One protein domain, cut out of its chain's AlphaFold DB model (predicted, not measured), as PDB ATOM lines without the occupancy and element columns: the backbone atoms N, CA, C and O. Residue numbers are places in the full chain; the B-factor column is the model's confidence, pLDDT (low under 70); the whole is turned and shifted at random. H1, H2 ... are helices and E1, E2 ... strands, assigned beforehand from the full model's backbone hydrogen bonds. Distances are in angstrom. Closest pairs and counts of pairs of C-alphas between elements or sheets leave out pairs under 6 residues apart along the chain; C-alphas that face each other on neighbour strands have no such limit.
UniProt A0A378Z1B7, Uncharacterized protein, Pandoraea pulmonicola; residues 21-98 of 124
ATOM      1  N   LYS A  21      -0.019  47.742 -42.057       74.38
ATOM      2  CA  LYS A  21      -0.744  46.583 -42.586       74.38
ATOM      3  C   LYS A  21       0.269  45.539 -43.027       74.38
ATOM      4  O   LYS A  21       1.119  45.832 -43.862       74.38
ATOM      5  N   GLU A  22       0.161  44.344 -42.471       78.75
ATOM      6  CA  GLU A  22       0.968  43.188 -42.850       78.75
ATOM      7  C   GLU A  22       0.026  42.079 -43.321       78.75
ATOM      8  O   GLU A  22      -0.995  41.800 -42.683       78.75
ATOM      9  N   THR A  23       0.347  41.462 -44.456       75.31
ATOM     10  CA  THR A  23      -0.338  40.242 -44.893       75.31
ATOM     11  C   THR A  23       0.152  39.095 -44.021       75.31
ATOM     12  O   THR A  23       1.361  38.915 -43.860       75.31
ATOM     13  N   VAL A  24      -0.773  38.341 -43.428       71.19
ATOM     14  CA  VAL A  24      -0.411  37.163 -42.636       71.19
ATOM     15  C   VAL A  24      -0.139  36.013 -43.597       71.19
ATOM     16  O   VAL A  24      -0.954  35.718 -44.464       71.19
ATOM     17  N   GLN A  25       1.016  35.364 -43.458       68.62
ATOM     18  CA  GLN A  25       1.384  34.243 -44.319       68.62
ATOM     19  C   GLN A  25       0.484  33.024 -44.047       68.62
ATOM     20  O   GLN A  25       0.231  32.670 -42.888       68.62
ATOM     21  N   GLY A  26       0.021  32.382 -45.123       65.69
ATOM     22  CA  GLY A  26      -0.758  31.139 -45.090       65.69
ATOM     23  C   GLY A  26      -2.277  31.292 -45.229       65.69
ATOM     24  O   GLY A  26      -2.946  30.278 -45.374       65.69
ATOM     25  N   VAL A  27      -2.829  32.514 -45.204       74.44
ATOM     26  CA  VAL A  27      -4.257  32.767 -45.481       74.44
ATOM     27  C   VAL A  27      -4.401  34.083 -46.252       74.44
ATOM     28  O   VAL A  27      -4.240  35.156 -45.671       74.44
ATOM     29  N   ASP A  28      -4.745  34.020 -47.542       72.38
ATOM     30  CA  ASP A  28      -4.760  35.189 -48.445       72.38
ATOM     31  C   ASP A  28      -5.680  36.333 -47.981       72.38
ATOM     32  O   ASP A  28      -5.395  37.516 -48.189       72.38
ATOM     33  N   CYS A  29      -6.774  35.996 -47.295       83.19
ATOM     34  CA  CYS A  29      -7.767  36.962 -46.824       83.19
ATOM     35  C   CYS A  29      -7.482  37.527 -45.422       83.19
ATOM     36  O   CYS A  29      -8.186  38.442 -44.984       83.19
ATOM     37  N   LEU A  30      -6.471  37.022 -44.704       87.81
ATOM     38  CA  LEU A  30      -6.181  37.430 -43.330       87.81
ATOM     39  C   LEU A  30      -5.146  38.560 -43.286       87.81
ATOM     40  O   LEU A  30      -4.005  38.441 -43.735       87.81
ATOM     41  N   ARG A  31      -5.536  39.680 -42.678       87.88
ATOM     42  CA  ARG A  31      -4.707  40.878 -42.541       87.88
ATOM     43  C   ARG A  31      -4.416  41.187 -41.086       87.88
ATOM     44  O   ARG A  31      -5.313  41.197 -40.243       87.88
ATOM     45  N   LYS A  32      -3.164  41.527 -40.811       90.06
ATOM     46  CA  LYS A  32      -2.698  41.986 -39.507       90.06
ATOM     47  C   LYS A  32      -2.525  43.497 -39.534       90.06
ATOM     48  O   LYS A  32      -1.895  44.060 -40.430       90.06
ATOM     49  N   TYR A  33      -3.088  44.146 -38.529       88.38
ATOM     50  CA  TYR A  33      -3.005  45.580 -38.321       88.38
ATOM     51  C   TYR A  33      -2.252  45.822 -37.025       88.38
ATOM     52  O   TYR A  33      -2.737  45.483 -35.946       88.38
ATOM     53  N   VAL A  34      -1.064  46.406 -37.136       88.38
ATOM     54  CA  VAL A  34      -0.243  46.765 -35.979       88.38
ATOM     55  C   VAL A  34      -0.482  48.236 -35.665       88.38
ATOM     56  O   VAL A  34      -0.169  49.118 -36.470       88.38
ATOM     57  N   GLY A  35      -1.117  48.485 -34.521       86.06
ATOM     58  CA  GLY A  35      -1.356  49.820 -33.982       86.06
ATOM     59  C   GLY A  35      -0.272  50.257 -33.010       86.06
ATOM     60  O   GLY A  35       0.797  49.664 -32.942       86.06
ATOM     61  N   LYS A  36      -0.552  51.308 -32.237       83.75
ATOM     62  CA  LYS A  36       0.379  51.799 -31.208       83.75
ATOM     63  C   LYS A  36       0.410  50.905 -29.961       83.75
ATOM     64  O   LYS A  36       1.458  50.739 -29.357       83.75
ATOM     65  N   HIS A  37      -0.743  50.346 -29.588       87.12
ATOM     66  CA  HIS A  37      -0.911  49.576 -28.347       87.12
ATOM     67  C   HIS A  37      -1.525  48.194 -28.553       87.12
ATOM     68  O   HIS A  37      -1.609  47.428 -27.604       87.12
ATOM     69  N   LYS A  38      -1.997  47.882 -29.764       91.06
ATOM     70  CA  LYS A  38      -2.740  46.654 -30.048       91.06
ATOM     71  C   LYS A  38      -2.412  46.117 -31.435       91.06
ATOM     72  O   LYS A  38      -2.101  46.892 -32.344       91.06
ATOM     73  N   VAL A  39      -2.528  44.804 -31.590       90.31
ATOM     74  CA  VAL A  39      -2.514  44.087 -32.864       90.31
ATOM     75  C   VAL A  39      -3.916  43.553 -33.127       90.31
ATOM     76  O   VAL A  39      -4.470  42.831 -32.300       90.31
ATOM     77  N   SER A  40      -4.482  43.886 -34.281       90.31
ATOM     78  CA  SER A  40      -5.803  43.414 -34.702       90.31
ATOM     79  C   SER A  40      -5.682  42.525 -35.931       90.31
ATOM     80  O   SER A  40      -4.980  42.867 -36.886       90.31
ATOM     81  N   PHE A  41      -6.410  41.413 -35.932       90.94
ATOM     82  CA  PHE A  41      -6.511  40.506 -37.069       90.94
ATOM     83  C   PHE A  41      -7.877  40.663 -37.731       90.94
ATOM     84  O   PHE A  41      -8.914  40.554 -37.073       90.94
ATOM     85  N   HIS A  42      -7.864  40.934 -39.032       90.31
ATOM     86  CA  HIS A  42      -9.058  41.154 -39.836       90.31
ATOM     87  C   HIS A  42      -9.129  40.151 -40.978       90.31
ATOM     88  O   HIS A  42      -8.130  39.921 -41.659       90.31
ATOM     89  N   TYR A  43     -10.315  39.615 -41.216       88.75
ATOM     90  CA  TYR A  43     -10.622  38.804 -42.378       88.75
ATOM     91  C   TYR A  43     -11.297  39.669 -43.440       88.75
ATOM     92  O   TYR A  43     -12.239  40.405 -43.137       88.75
ATOM     93  N   ARG A  44     -10.795  39.610 -44.673       88.62
ATOM     94  CA  ARG A  44     -11.404  40.280 -45.820       88.62
ATOM     95  C   ARG A  44     -12.340  39.311 -46.534       88.62
ATOM     96  O   ARG A  44     -11.885  38.321 -47.099       88.62
ATOM     97  N   HIS A  45     -13.626  39.630 -46.533       84.12
ATOM     98  CA  HIS A  45     -14.646  38.885 -47.264       84.12
ATOM     99  C   HIS A  45     -14.605  39.213 -48.764       84.12
ATOM    100  O   HIS A  45     -14.037  40.233 -49.174       84.12
ATOM    101  N   LEU A  46     -15.221  38.357 -49.585       79.50
ATOM    102  CA  LEU A  46     -15.314  38.551 -51.041       79.50
ATOM    103  C   LEU A  46     -16.074  39.834 -51.404       79.50
ATOM    104  O   LEU A  46     -15.695  40.525 -52.347       79.50
ATOM    105  N   ASP A  47     -17.039  40.222 -50.570       77.25
ATOM    106  CA  ASP A  47     -17.805  41.470 -50.691       77.25
ATOM    107  C   ASP A  47     -16.959  42.728 -50.414       77.25
ATOM    108  O   ASP A  47     -17.445  43.858 -50.454       77.25
ATOM    109  N   GLY A  48     -15.679  42.553 -50.074       74.81
ATOM    110  CA  GLY A  48     -14.760  43.632 -49.728       74.81
ATOM    111  C   GLY A  48     -14.930  44.164 -48.304       74.81
ATOM    112  O   GLY A  48     -14.140  45.020 -47.888       74.81
ATOM    113  N   SER A  49     -15.900  43.650 -47.542       79.81
ATOM    114  CA  SER A  49     -16.062  43.940 -46.119       79.81
ATOM    115  C   SER A  49     -14.917  43.322 -45.305       79.81
ATOM    116  O   SER A  49     -14.358  42.280 -45.654       79.81
ATOM    117  N   ASN A  50     -14.517  44.006 -44.230       84.19
ATOM    118  CA  ASN A  50     -13.487  43.510 -43.319       84.19
ATOM    119  C   ASN A  50     -14.120  43.223 -41.965       84.19
ATOM    120  O   ASN A  50     -14.592  44.142 -41.295       84.19
ATOM    121  N   GLU A  51     -14.058  41.974 -41.534       85.31
ATOM    122  CA  GLU A  51     -14.505  41.557 -40.215       85.31
ATOM    123  C   GLU A  51     -13.306  41.432 -39.280       85.31
ATOM    124  O   GLU A  51     -12.234  40.967 -39.668       85.31
ATOM    125  N   ARG A  52     -13.453  41.890 -38.038       90.31
ATOM    126  CA  ARG A  52     -12.389  41.787 -37.040       90.31
ATOM    127  C   ARG A  52     -12.554  40.488 -36.258       90.31
ATOM    128  O   ARG A  52     -13.526  40.348 -35.529       90.31
ATOM    129  N   LEU A  53     -11.564  39.602 -36.339       88.75
ATOM    130  CA  LEU A  53     -11.606  38.302 -35.668       88.75
ATOM    131  C   LEU A  53     -11.148  38.393 -34.211       88.75
ATOM    132  O   LEU A  53     -11.856  37.971 -33.302       88.75
ATOM    133  N   VAL A  54      -9.943  38.929 -33.988       91.00
ATOM    134  CA  VAL A  54      -9.293  38.966 -32.668       91.00
ATOM    135  C   VAL A  54      -8.445  40.229 -32.542       91.00
ATOM    136  O   VAL A  54      -7.907  40.741 -33.524       91.00
ATOM    137  N   THR A  55      -8.337  40.750 -31.322       90.94
ATOM    138  CA  THR A  55      -7.413  41.832 -30.961       90.94
ATOM    139  C   THR A  55      -6.547  41.378 -29.788       90.94
ATOM    140  O   THR A  55      -7.055  40.734 -28.875       90.94
ATOM    141  N   ALA A  56      -5.265  41.721 -29.815       90.88
ATOM    142  CA  ALA A  56      -4.299  41.486 -28.748       90.88
ATOM    143  C   ALA A  56      -3.600  42.800 -28.383       90.88
ATOM    144  O   ALA A  56      -3.472  43.684 -29.233       90.88
ATOM    145  N   ASP A  57      -3.137  42.933 -27.146       89.50
ATOM    146  CA  ASP A  57      -2.310  44.070 -26.742       89.50
ATOM    147  C   ASP A  57      -0.861  43.888 -27.230       89.50
ATOM    148  O   ASP A  57      -0.359  42.774 -27.389       89.50
ATOM    149  N   LEU A  58      -0.196  45.000 -27.550       81.19
ATOM    150  CA  LEU A  58       1.204  45.012 -27.972       81.19
ATOM    151  C   LEU A  58       2.114  44.924 -26.749       81.19
ATOM    152  O   LEU A  58       2.063  45.788 -25.881       81.19
ATOM    153  N   GLY A  59       2.979  43.911 -26.727       83.19
ATOM    154  CA  GLY A  59       3.954  43.674 -25.659       83.19
ATOM    155  C   GLY A  59       4.160  42.183 -25.415       83.19
ATOM    156  O   GLY A  59       5.293  41.711 -25.380       83.19
ATOM    157  N   ASP A  60       3.064  41.424 -25.402       88.50
ATOM    158  CA  ASP A  60       3.093  39.997 -25.096       88.50
ATOM    159  C   ASP A  60       3.100  39.151 -26.369       88.50
ATOM    160  O   ASP A  60       2.063  38.871 -26.980       88.50
ATOM    161  N   GLN A  61       4.288  38.697 -26.772       86.81
ATOM    162  CA  GLN A  61       4.453  37.871 -27.973       86.81
ATOM    163  C   GLN A  61       3.620  36.581 -27.918       86.81
ATOM    164  O   GLN A  61       3.064  36.170 -28.933       86.81
ATOM    165  N   ALA A  62       3.469  35.979 -26.732       90.06
ATOM    166  CA  ALA A  62       2.643  34.788 -26.535       90.06
ATOM    167  C   ALA A  62       1.152  35.062 -26.803       90.06
ATOM    168  O   ALA A  62       0.476  34.260 -27.451       90.06
ATOM    169  N   VAL A  63       0.643  36.215 -26.360       90.38
ATOM    170  CA  VAL A  63      -0.750  36.626 -26.590       90.38
ATOM    171  C   VAL A  63      -0.976  36.911 -28.072       90.38
ATOM    172  O   VAL A  63      -1.983  36.481 -28.635       90.38
ATOM    173  N   ILE A  64      -0.011  37.554 -28.736       89.75
ATOM    174  CA  ILE A  64      -0.061  37.812 -30.180       89.75
ATOM    175  C   ILE A  64      -0.057  36.494 -30.971       89.75
ATOM    176  O   ILE A  64      -0.867  36.338 -31.884       89.75
ATOM    177  N   ALA A  65       0.789  35.528 -30.602       90.88
ATOM    178  CA  ALA A  65       0.854  34.223 -31.261       90.88
ATOM    179  C   ALA A  65      -0.436  33.405 -31.068       90.88
ATOM    180  O   ALA A  65      -0.935  32.788 -32.011       90.88
ATOM    181  N   ASN A  66      -1.016  33.429 -29.866       92.81
ATOM    182  CA  ASN A  66      -2.306  32.790 -29.602       92.81
ATOM    183  C   ASN A  66      -3.434  33.455 -30.400       92.81
ATOM    184  O   ASN A  66      -4.238  32.757 -31.020       92.81
ATOM    185  N   ALA A  67      -3.460  34.789 -30.450       91.12
ATOM    186  CA  ALA A  67      -4.417  35.535 -31.261       91.12
ATOM    187  C   ALA A  67      -4.288  35.198 -32.754       91.12
ATOM    188  O   ALA A  67      -5.303  35.022 -33.425       91.12
ATOM    189  N   GLU A  68      -3.065  35.033 -33.264       90.31
ATOM    190  CA  GLU A  68      -2.823  34.620 -34.646       90.31
ATOM    191  C   GLU A  68      -3.361  33.208 -34.925       90.31
ATOM    192  O   GLU A  68      -4.036  32.998 -35.933       90.31
ATOM    193  N   ARG A  69      -3.127  32.243 -34.024       91.62
ATOM    194  CA  ARG A  69      -3.654  30.871 -34.161       91.62
ATOM    195  C   ARG A  69      -5.182  30.847 -34.187       91.62
ATOM    196  O   ARG A  69      -5.765  30.188 -35.048       91.62
ATOM    197  N   VAL A  70      -5.828  31.586 -33.285       91.56
ATOM    198  CA  VAL A  70      -7.296  31.696 -33.238       91.56
ATOM    199  C   VAL A  70      -7.828  32.365 -34.505       91.56
ATOM    200  O   VAL A  70      -8.804  31.891 -35.082       91.56
ATOM    201  N   ALA A  71      -7.171  33.428 -34.975       90.06
ATOM    202  CA  ALA A  71      -7.561  34.118 -36.198       90.06
ATOM    203  C   ALA A  71      -7.431  33.220 -37.439       90.06
ATOM    204  O   ALA A  71      -8.346  33.194 -38.256       90.06
ATOM    205  N   LYS A  72      -6.347  32.440 -37.562       91.00
ATOM    206  CA  LYS A  72      -6.173  31.462 -38.651       91.00
ATOM    207  C   LYS A  72      -7.259  30.394 -38.630       91.00
ATOM    208  O   LYS A  72      -7.865  30.132 -39.661       91.00
ATOM    209  N   ARG A  73      -7.549  29.826 -37.456       90.56
ATOM    210  CA  ARG A  73      -8.619  28.834 -37.301       90.56
ATOM    211  C   ARG A  73      -9.975  29.391 -37.744       90.56
ATOM    212  O   ARG A  73     -10.627  28.779 -38.578       90.56
ATOM    213  N   ARG A  74     -10.356  30.575 -37.254       86.12
ATOM    214  CA  ARG A  74     -11.620  31.216 -37.650       86.12
ATOM    215  C   ARG A  74     -11.674  31.555 -39.134       86.12
ATOM    216  O   ARG A  74     -12.711  31.390 -39.754       86.12
ATOM    217  N   ALA A  75     -10.564  32.013 -39.708       87.06
ATOM    218  CA  ALA A  75     -10.501  32.292 -41.135       87.06
ATOM    219  C   ALA A  75     -10.779  31.032 -41.971       87.06
ATOM    220  O   ALA A  75     -11.525  31.107 -42.940       87.06
ATOM    221  N   LEU A  76     -10.242  29.875 -41.566       88.25
ATOM    222  CA  LEU A  76     -10.534  28.595 -42.219       88.25
ATOM    223  C   LEU A  76     -12.002  28.182 -42.049       88.25
ATOM    224  O   LEU A  76     -12.614  27.737 -43.011       88.25
ATOM    225  N   GLU A  77     -12.579  28.376 -40.862       85.06
ATOM    226  CA  GLU A  77     -13.994  28.079 -40.580       85.06
ATOM    227  C   GLU A  77     -14.965  28.957 -41.403       85.06
ATOM    228  O   GLU A  77     -16.039  28.504 -41.806       85.06
ATOM    229  N   ILE A  78     -14.580  30.209 -41.680       84.50
ATOM    230  CA  ILE A  78     -15.307  31.115 -42.583       84.50
ATOM    231  C   ILE A  78     -15.148  30.650 -44.038       84.50
ATOM    232  O   ILE A  78     -16.126  30.609 -44.781       84.50
ATOM    233  N   GLN A  79     -13.936  30.261 -44.453       83.62
ATOM    234  CA  GLN A  79     -13.682  29.749 -45.807       83.62
ATOM    235  C   GLN A  79     -14.436  28.451 -46.104       83.62
ATOM    236  O   GLN A  79     -14.930  28.278 -47.215       83.62
ATOM    237  N   SER A  80     -14.561  27.555 -45.123       83.12
ATOM    238  CA  SER A  80     -15.331  26.316 -45.254       83.12
ATOM    239  C   SER A  80     -16.848  26.535 -45.217       83.12
ATOM    240  O   SER A  80     -17.600  25.566 -45.308       83.12
ATOM    241  N   GLY A  81     -17.314  27.782 -45.049       70.75
ATOM    242  CA  GLY A  81     -18.735  28.125 -44.960       70.75
ATOM    243  C   GLY A  81     -19.425  27.585 -43.705       70.75
ATOM    244  O   GLY A  81     -20.650  27.570 -43.637       70.75
ATOM    245  N   THR A  82     -18.661  27.116 -42.712       66.81
ATOM    246  CA  THR A  82     -19.197  26.527 -41.474       66.81
ATOM    247  C   THR A  82     -19.592  27.608 -40.469       66.81
ATOM    248  O   THR A  82     -20.516  27.416 -39.682       66.81
ATOM    249  N   ILE A  83     -18.922  28.763 -40.519       56.69
ATOM    250  CA  ILE A  83     -19.290  29.960 -39.765       56.69
ATOM    251  C   ILE A  83     -19.710  31.025 -40.772       56.69
ATOM    252  O   ILE A  83     -18.893  31.787 -41.287       56.69
ATOM    253  N   VAL A  84     -21.007  31.045 -41.073       51.94
ATOM    254  CA  VAL A  84     -21.638  32.179 -41.746       51.94
ATOM    255  C   VAL A  84     -21.653  33.341 -40.757       51.94
ATOM    256  O   VAL A  84     -21.993  33.168 -39.584       51.94
ATOM    257  N   ALA A  85     -21.212  34.501 -41.238       53.09
ATOM    258  CA  ALA A  85     -21.228  35.764 -40.524       53.09
ATOM    259  C   ALA A  85     -22.557  35.954 -39.776       53.09
ATOM    260  O   ALA A  85     -23.627  35.928 -40.372       53.09
ATOM    261  N   ASP A  86     -22.448  36.129 -38.461       51.62
ATOM    262  CA  ASP A  86     -23.509  36.510 -37.537       51.62
ATOM    263  C   ASP A  86     -24.837  35.727 -37.644       51.62
ATOM    264  O   ASP A  86     -25.785  36.199 -38.279       51.62
ATOM    265  N   PRO A  87     -25.038  34.666 -36.832       56.91
ATOM    266  CA  PRO A  87     -26.390  34.192 -36.513       56.91
ATOM    267  C   PRO A  87     -27.311  35.328 -36.021       56.91
ATOM    268  O   PRO A  87     -28.526  35.225 -36.124       56.91
ATOM    269  N   VAL A  88     -26.761  36.452 -35.539       57.75
ATOM    270  CA  VAL A  88     -27.516  37.664 -35.193       57.75
ATOM    271  C   VAL A  88     -28.003  38.435 -36.424       57.75
ATOM    272  O   VAL A  88     -29.118  38.941 -36.391       57.75
ATOM    273  N   ALA A  89     -27.233  38.537 -37.509       55.97
ATOM    274  CA  ALA A  89     -27.667  39.235 -38.722       55.97
ATOM    275  C   ALA A  89     -28.795  38.468 -39.425       55.97
ATOM    276  O   ALA A  89     -29.776  39.078 -39.859       55.97
ATOM    277  N   ASP A  90     -28.707  37.137 -39.440       58.81
ATOM    278  CA  ASP A  90     -29.777  36.263 -39.924       58.81
ATOM    279  C   ASP A  90     -31.008  36.306 -39.008       58.81
ATOM    280  O   ASP A  90     -32.132  36.406 -39.500       58.81
ATOM    281  N   VAL A  91     -30.826  36.362 -37.682       62.03
ATOM    282  CA  VAL A  91     -31.928  36.611 -36.732       62.03
ATOM    283  C   VAL A  91     -32.539  38.003 -36.928       62.03
ATOM    284  O   VAL A  91     -33.757  38.134 -36.868       62.03
ATOM    285  N   ILE A  92     -31.749  39.043 -37.216       65.31
ATOM    286  CA  ILE A  92     -32.248  40.398 -37.504       65.31
ATOM    287  C   ILE A  92     -33.019  40.422 -38.830       65.31
ATOM    288  O   ILE A  92     -34.072  41.061 -38.903       65.31
ATOM    289  N   ARG A  93     -32.540  39.731 -39.873       65.75
ATOM    290  CA  ARG A  93     -33.273  39.568 -41.140       65.75
ATOM    291  C   ARG A  93     -34.598  38.845 -40.918       65.75
ATOM    292  O   ARG A  93     -35.633  39.370 -41.317       65.75
ATOM    293  N   LEU A  94     -34.582  37.721 -40.203       60.34
ATOM    294  CA  LEU A  94     -35.784  36.971 -39.832       60.34
ATOM    295  C   LEU A  94     -36.749  37.808 -38.980       60.34
ATOM    296  O   LEU A  94     -37.953  37.755 -39.202       60.34
ATOM    297  N   PHE A  95     -36.244  38.626 -38.055       63.19
ATOM    298  CA  PHE A  95     -37.057  39.534 -37.242       63.19
ATOM    299  C   PHE A  95     -37.682  40.670 -38.068       63.19
ATOM    300  O   PHE A  95     -38.789  41.117 -37.773       63.19
ATOM    301  N   ARG A  96     -37.003  41.143 -39.121       64.38
ATOM    302  CA  ARG A  96     -37.561  42.140 -40.050       64.38
ATOM    303  C   ARG A  96     -38.623  41.552 -40.977       64.38
ATOM    304  O   ARG A  96     -39.613  42.224 -41.241       64.38
ATOM    305  N   GLU A  97     -38.427  40.329 -41.466       69.00
ATOM    306  CA  GLU A  97     -39.355  39.674 -42.401       69.00
ATOM    307  C   GLU A  97     -40.562  39.032 -41.712       69.00
ATOM    308  O   GLU A  97     -41.646  38.959 -42.291       69.00
ATOM    309  N   LYS A  98     -40.420  38.596 -40.460       49.09
ATOM    310  CA  LYS A  98     -41.496  37.986 -39.683       49.09
ATOM    311  C   LYS A  98     -41.761  38.821 -38.434       49.09
ATOM    312  O   LYS A  98     -40.931  38.872 -37.535       49.09
TER     313      LYS A  98
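What this domain is: This is residues 21 to 98 of the 124 residues of an uncharacterized protein of Pandoraea pulmonicola (UniProt A0A378Z1B7). A twisted antiparallel sheet of four strands has one long helix, H1, packed lengthwise over one of its faces, while the other face is bare of named helices. From this compact body a second, shorter helix, H2, sticks out as a free arm beyond the body: residues 86 to 98 stand free, and this arm makes much of the length. The printed part has 78 residues with four named strands and then two named helices, in the order E1 E2 E3 E4 H1 H2; the sheet's order is E1 - E2 - E3 - E4, all antiparallel, and the class is mixed, helices and strands. The whole is loose, with a radius of gyration of the C-alphas of 14.4 A, and its C-alphas span 48 by 24 by 20 A.

How they stand to each other: The sheet is made of E1, residues 21 to 23, E2, residues 30 to 34, E3, residues 38 to 44, and E4, residues 50 to 57. It is a meander, each strand the antiparallel neighbour of the one before, with E1 and E4 as edge strands. It is only just strongly twisted, its C-alphas lying up to 4.3 A off their best plane. E3 and E4 form a hairpin with 161 degrees between their directions; N 41 and O 54 are 2.9 A apart and N 39 and O 56 are 2.8 A apart, both within hydrogen-bond range. E4 bends by 61 degrees at residue 53. E2 and E3 form a hairpin at 156 degrees, with N 33 and O 40 within hydrogen-bond range at 2.8 A. E1 and E2 form a hairpin at 147 degrees, with N 22 and O 32 within hydrogen-bond range at 2.9 A. H1, residues 61 to 79, is on the sheet at a height over the sheet of 8.4 A, and the two make two layers, a helix on one face of a sheet. H1 lies over E3 and E4 and runs along the strands, at 11 degrees to E3 on the local plane. The closest C-alphas of E4 and H1 are those of Ala 56 and Ile 64, 5.8 A apart; those of E3 and H1 are Phe 41 and Ala 71, 6.5 A apart. H2, residues 87 to 97, is not on the sheet, and H1 and H2 are apart. In H1 and H2 every O i to N i+4 pair is within hydrogen-bond range.

Where its parts are: E4 measures 20.0 A from first to last C-alpha, from Asn 50 to Asp 57, and E3 measures 19.1 A from Lys 38 to Arg 44. E2 runs from Leu 30 to Val 34 over 13.3 A. E1 is the shortest strand, from Lys 21, with its C-alpha at (-0.744, 46.583, -42.586), to Thr 23. H1 begins at Gln 61, with its C-alpha at (4.453, 37.871, -27.973), and reaches Gln 79 after 26.7 A. H2 runs from Pro 87 to Glu 97 over 15.3 A, and its last C-alpha is at (-39.355, 39.674, -42.401).

The domain as a whole: The two C-alphas farthest apart in the domain are those of Gly 59 and Lys 98, at 47.9 A. The outline is only just a rod. Without the stretch that stands free, the body of 65 residues spans 33 by 20 by 20 A, with a radius of gyration of 11.5 A. The printed part runs from residue 21 to residue 98 and has no cut. The links E2 to E3, E3 to E4 and E4 to H1 are tight, those from E1 to E2 and from H1 to H2 are short, and no link is long. The mean pLDDT of the printed part is 79.6; residues 25 to 26 and 82 to 98 are under 70, and H2 has a mean of 62.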